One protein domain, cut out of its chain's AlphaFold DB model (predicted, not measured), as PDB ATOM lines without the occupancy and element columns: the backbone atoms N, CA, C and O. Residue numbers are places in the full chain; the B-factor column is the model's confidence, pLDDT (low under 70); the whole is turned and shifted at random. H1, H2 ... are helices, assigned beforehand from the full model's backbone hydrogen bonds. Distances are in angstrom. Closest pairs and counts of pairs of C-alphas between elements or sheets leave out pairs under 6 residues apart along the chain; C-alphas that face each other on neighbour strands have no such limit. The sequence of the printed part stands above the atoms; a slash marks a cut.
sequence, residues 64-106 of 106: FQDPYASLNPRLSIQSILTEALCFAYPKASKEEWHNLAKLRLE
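What this domain is: This is residues 64 to 106 of the 106 residues of the protein "ABC-type oligopeptide transport, ATP-binding component oppD 3" of Helicobacter acinonychis (strain Sheeba) (UniProt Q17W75). Two helices, H1 and H2, are set crosswise in a loose pair, H2 beside the middle of H1 at 73 degrees and close to it but not clearly touching, and a tight link, residues 89 to 93, folds back from the end of H1 to the start of H2. Before H1 comes a long arm with no named element, residues 64 to 76, of which residues 64 to 70 stick out free on the far side of H1 from H2. The printed part has 43 residues with two named helices, H1 then H2, and no named strand; the class is all helix, though under half of the residues, 21 of 43, are in named elements. The whole is loose, with a radius of gyration of the C-alphas of 12.0 A, and its C-alphas span 30 by 22 by 16 A.

Where its parts are: Start at C-alpha 64, at (88.985, 110.601, 107.950), and go through residues 64 to 76. At C-alpha 77, at (95.050, 94.672, 106.080), H1 begins; it holds residues 77 to 88 and is 16.5 A long from first to last C-alpha. After residues 89 to 93 you reach H2, residues 94 to 102, 13.0 A long, which ends at C-alpha 102, at (100.610, 92.680, 120.981).

How they stand to each other: Look at Leu 85 and Trp 97: their C-alphas, the closest of H1 and H2, are 7.6 A apart. The two helices are close but not clearly touching, with 1 pair of C-alphas within 8 A. Their lines stand about perpendicular, at 73 degrees. In H1 and H2 every O i to N i+4 pair is within hydrogen-bond range. Residues 73 to 79, of which 77 to 79 belong to H1, stand free.

The domain as a whole: The C-alphas farthest apart, those of Gln 65 and Glu 95, are 32.9 A apart. The printed part has no cut, and it ends at residue 106, the chain's last residue. Mean pLDDT of the printed part is 78.6; residue 94, residues 97 to 98 and residues 100 to 106 are under 70.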
ATOM      1  N   PHE A  64      89.970 109.977 108.831       83.75
ATOM      2  CA  PHE A  64      88.985 110.601 107.950       83.75
ATOM      3  C   PHE A  64      87.555 110.237 108.360       83.75
ATOM      4  O   PHE A  64      87.316 109.188 108.953       83.75
ATOM      5  N   GLN A  65      86.602 111.113 108.022       82.88
ATOM      6  CA  GLN A  65      85.175 110.888 108.288       82.88
ATOM      7  C   GLN A  65      84.652 109.632 107.581       82.88
ATOM      8  O   GLN A  65      83.885 108.881 108.171       82.88
ATOM      9  N   ASP A  66      85.102 109.403 106.343       87.44
ATOM     10  CA  ASP A  66      84.967 108.123 105.656       87.44
ATOM     11  C   ASP A  66      86.311 107.378 105.729       87.44
ATOM     12  O   ASP A  66      87.230 107.683 104.959       87.44
ATOM     13  N   PRO A  67      86.471 106.430 106.668       80.94
ATOM     14  CA  PRO A  67      87.713 105.684 106.793       80.94
ATOM     15  C   PRO A  67      87.947 104.760 105.591       80.94
ATOM     16  O   PRO A  67      89.102 104.547 105.220       80.94
ATOM     17  N   TYR A  68      86.893 104.255 104.936       84.19
ATOM     18  CA  TYR A  68      87.024 103.315 103.820       84.19
ATOM     19  C   TYR A  68      87.619 103.979 102.583       84.19
ATOM     20  O   TYR A  68      88.454 103.372 101.914       84.19
ATOM     21  N   ALA A  69      87.268 105.242 102.327       84.75
ATOM     22  CA  ALA A  69      87.831 106.017 101.223       84.75
ATOM     23  C   ALA A  69      89.357 106.211 101.320       84.75
ATOM     24  O   ALA A  69      90.009 106.478 100.311       84.75
ATOM     25  N   SER A  70      89.935 106.080 102.518       83.56
ATOM     26  CA  SER A  70      91.381 106.213 102.737       83.56
ATOM     27  C   SER A  70      92.165 104.907 102.560       83.56
ATOM     28  O   SER A  70      93.396 104.935 102.503       83.56
ATOM     29  N   LEU A  71      91.482 103.762 102.454       87.19
ATOM     30  CA  LEU A  71      92.117 102.453 102.325       87.19
ATOM     31  C   LEU A  71      92.292 102.084 100.851       87.19
ATOM     32  O   LEU A  71      91.373 102.204 100.047       87.19
ATOM     33  N   ASN A  72      93.467 101.565 100.495       88.69
ATOM     34  CA  ASN A  72      93.682 100.991  99.172       88.69
ATOM     35  C   ASN A  72      93.166  99.539  99.155       88.69
ATOM     36  O   ASN A  72      93.810  98.675  99.753       88.69
ATOM     37  N   PRO A  73      92.068  99.226  98.437       89.06
ATOM     38  CA  PRO A  73      91.463  97.894  98.458       89.06
ATOM     39  C   PRO A  73      92.335  96.820  97.792       89.06
ATOM     40  O   PRO A  73      92.042  95.633  97.904       89.06
ATOM     41  N   ARG A  74      93.408  97.211  97.088       93.50
ATOM     42  CA  ARG A  74      94.386  96.274  96.513       93.50
ATOM     43  C   ARG A  74      95.415  95.790  97.536       93.50
ATOM     44  O   ARG A  74      96.193  94.892  97.224       93.50
ATOM     45  N   LEU A  75      95.465  96.406  98.717       92.31
ATOM     46  CA  LEU A  75      96.383  96.039  99.788       92.31
ATOM     47  C   LEU A  75      95.662  95.184 100.829       92.31
ATOM     48  O   LEU A  75      94.505  95.423 101.164       92.31
ATOM     49  N   SER A  76      96.370  94.195 101.375       93.19
ATOM     50  CA  SER A  76      95.876  93.460 102.536       93.19
ATOM     51  C   SER A  76      95.885  94.356 103.776       93.19
ATOM     52  O   SER A  76      96.673  95.301 103.876       93.19
ATOM     53  N   ILE A  77      95.059  94.008 104.768       89.56
ATOM     54  CA  ILE A  77      95.050  94.672 106.080       89.56
ATOM     55  C   ILE A  77      96.465  94.693 106.678       89.56
ATOM     56  O   ILE A  77      96.915  95.722 107.174       89.56
ATOM     57  N   GLN A  78      97.201  93.580 106.568       88.88
ATOM     58  CA  GLN A  78      98.582  93.492 107.038       88.88
ATOM     59  C   GLN A  78      99.489  94.521 106.353       88.88
ATOM     60  O   GLN A  78     100.272  95.175 107.039       88.88
ATOM     61  N   SER A  79      99.394  94.682 105.031       89.50
ATOM     62  CA  SER A  79     100.214  95.650 104.294       89.50
ATOM     63  C   SER A  79      99.910  97.086 104.717       89.50
ATOM     64  O   SER A  79     100.841  97.844 104.978       89.50
ATOM     65  N   ILE A  80      98.627  97.430 104.865       88.62
ATOM     66  CA  ILE A  80      98.182  98.761 105.309       88.62
ATOM     67  C   ILE A  80      98.712  99.069 106.718       88.62
ATOM     68  O   ILE A  80      99.300 100.125 106.950       88.62
ATOM     69  N   LEU A  81      98.565  98.127 107.655       86.25
ATOM     70  CA  LEU A  81      99.077  98.286 109.019       86.25
ATOM     71  C   LEU A  81     100.609  98.366 109.050       86.25
ATOM     72  O   LEU A  81     101.169  99.172 109.791       86.25
ATOM     73  N   THR A  82     101.295  97.563 108.233       86.69
ATOM     74  CA  THR A  82     102.764  97.564 108.162       86.69
ATOM     75  C   THR A  82     103.290  98.898 107.640       86.69
ATOM     76  O   THR A  82     104.247  99.424 108.198       86.69
ATOM     77  N   GLU A  83     102.662  99.484 106.619       86.56
ATOM     78  CA  GLU A  83     103.050 100.798 106.092       86.56
ATOM     79  C   GLU A  83     102.948 101.890 107.169       86.56
ATOM     80  O   GLU A  83     103.909 102.635 107.400       86.56
ATOM     81  N   ALA A  84     101.823 101.926 107.889       84.75
ATOM     82  CA  ALA A  84     101.613 102.860 108.990       84.75
ATOM     83  C   ALA A  84     102.647 102.669 110.116       84.75
ATOM     84  O   ALA A  84     103.222 103.646 110.605       84.75
ATOM     85  N   LEU A  85     102.938 101.420 110.500       84.06
ATOM     86  CA  LEU A  85     103.925 101.103 111.538       84.06
ATOM     87  C   LEU A  85     105.355 101.459 111.117       84.06
ATOM     88  O   LEU A  85     106.081 102.048 111.915       84.06
ATOM     89  N   CYS A  86     105.750 101.184 109.872       84.56
ATOM     90  CA  CYS A  86     107.047 101.588 109.321       84.56
ATOM     91  C   CYS A  86     107.234 103.109 109.376       84.56
ATOM     92  O   CYS A  86     108.305 103.600 109.739       84.56
ATOM     93  N   PHE A  87     106.187 103.866 109.040       85.56
ATOM     94  CA  PHE A  87     106.218 105.323 109.122       85.56
ATOM     95  C   PHE A  87     106.295 105.815 110.575       85.56
ATOM     96  O   PHE A  87     107.090 106.707 110.898       85.56
ATOM     97  N   ALA A  88     105.501 105.217 111.464       83.38
ATOM     98  CA  ALA A  88     105.462 105.568 112.877       83.38
ATOM     99  C   ALA A  88     106.738 105.158 113.630       83.38
ATOM    100  O   ALA A  88     107.108 105.853 114.576       83.38
ATOM    101  N   TYR A  89     107.437 104.101 113.203       83.62
ATOM    102  CA  TYR A  89     108.602 103.504 113.869       83.62
ATOM    103  C   TYR A  89     109.703 103.089 112.866       83.62
ATOM    104  O   TYR A  89     110.018 101.907 112.730       83.62
ATOM    105  N   PRO A  90     110.374 104.048 112.201       77.81
ATOM    106  CA  PRO A  90     111.302 103.770 111.097       77.81
ATOM    107  C   PRO A  90     112.599 103.057 111.505       77.81
ATOM    108  O   PRO A  90     113.358 102.632 110.642       77.81
ATOM    109  N   LYS A  91     112.889 102.970 112.807       80.50
ATOM    110  CA  LYS A  91     114.072 102.285 113.352       80.50
ATOM    111  C   LYS A  91     113.740 100.962 114.039       80.50
ATOM    112  O   LYS A  91     114.662 100.317 114.521       80.50
ATOM    113  N   ALA A  92     112.460 100.603 114.137       77.44
ATOM    114  CA  ALA A  92     112.081  99.428 114.897       77.44
ATOM    115  C   ALA A  92     112.375  98.142 114.115       77.44
ATOM    116  O   ALA A  92     112.158  98.076 112.902       77.44
ATOM    117  N   SER A  93     112.891  97.133 114.813       74.94
ATOM    118  CA  SER A  93     113.131  95.809 114.255       74.94
ATOM    119  C   SER A  93     111.808  95.076 114.002       74.94
ATOM    120  O   SER A  93     110.763  95.383 114.580       74.94
ATOM    121  N   LYS A  94     111.846  94.051 113.147       68.88
ATOM    122  CA  LYS A  94     110.671  93.219 112.839       68.88
ATOM    123  C   LYS A  94     110.090  92.542 114.094       68.88
ATOM    124  O   LYS A  94     108.890  92.298 114.168       68.88
ATOM    125  N   GLU A  95     110.949  92.260 115.070       71.75
ATOM    126  CA  GLU A  95     110.614  91.655 116.360       71.75
ATOM    127  C   GLU A  95     109.978  92.684 117.312       71.75
ATOM    128  O   GLU A  95     108.963  92.406 117.952       71.75
ATOM    129  N   GLU A  96     110.479  93.925 117.309       71.69
ATOM    130  CA  GLU A  96     109.872  95.049 118.035       71.69
ATOM    131  C   GLU A  96     108.466  95.377 117.520       71.69
ATOM    132  O   GLU A  96     107.576  95.665 118.321       71.69
ATOM    133  N   TRP A  97     108.215  95.276 116.210       69.81
ATOM    134  CA  TRP A  97     106.865  95.453 115.654       69.81
ATOM    135  C   TRP A  97     105.881  94.410 116.176       69.81
ATOM    136  O   TRP A  97     104.744  94.748 116.505       69.81
ATOM    137  N   HIS A  98     106.318  93.152 116.270       65.56
ATOM    138  CA  HIS A  98     105.484  92.053 116.750       65.56
ATOM    139  C   HIS A  98     105.081  92.260 118.219       65.56
ATOM    140  O   HIS A  98     103.930  92.031 118.594       65.56
ATOM    141  N   ASN A  99     106.009  92.777 119.028       70.69
ATOM    142  CA  ASN A  99     105.765  93.098 120.431       70.69
ATOM    143  C   ASN A  99     104.880  94.345 120.600       70.69
ATOM    144  O   ASN A  99     103.947  94.325 121.400       70.69
ATOM    145  N   LEU A 100     105.107  95.403 119.811       68.31
ATOM    146  CA  LEU A 100     104.279  96.619 119.823       68.31
ATOM    147  C   LEU A 100     102.829  96.353 119.398       68.31
ATOM    148  O   LEU A 100     101.916  96.978 119.936       68.31
ATOM    149  N   ALA A 101     102.619  95.445 118.441       64.06
ATOM    150  CA  ALA A 101     101.285  95.049 118.004       64.06
ATOM    151  C   ALA A 101     100.529  94.282 119.100       64.06
ATOM    152  O   ALA A 101      99.345  94.533 119.301       64.06
ATOM    153  N   LYS A 102     101.210  93.396 119.842       62.19
ATOM    154  CA  LYS A 102     100.610  92.680 120.981       62.19
ATOM    155  C   LYS A 102     100.231  93.615 122.129       62.19
ATOM    156  O   LYS A 102      99.115  93.542 122.618       62.19
ATOM    157  N   LEU A 103     101.123  94.529 122.510       58.00
ATOM    158  CA  LEU A 103     100.985  95.357 123.718       58.00
ATOM    159  C   LEU A 103      99.874  96.426 123.653       58.00
ATOM    160  O   LEU A 103      99.632  97.110 124.639       58.00
ATOM    161  N   ARG A 104      99.255  96.634 122.484       55.28
ATOM    162  CA  ARG A 104      98.184  97.626 122.263       55.28
ATOM    163  C   ARG A 104      96.824  97.020 121.913       55.28
ATOM    164  O   ARG A 104      95.865  97.772 121.765       55.28
ATOM    165  N   LEU A 105      96.762  95.704 121.713       51.22
ATOM    166  CA  LEU A 105      95.511  94.971 121.487       51.22
ATOM    167  C   LEU A 105      94.930  94.389 122.788       51.22
ATOM    168  O   LEU A 105      93.856  93.796 122.753       51.22
ATOM    169  N   GLU A 106      95.632  94.587 123.906       39.56
ATOM    170  CA  GLU A 106      95.196  94.356 125.289       39.56
ATOM    171  C   GLU A 106      94.912  95.703 125.968       39.56
ATOM    172  O   GLU A 106      93.947  95.767 126.761       39.56
TER     173      GLU A 106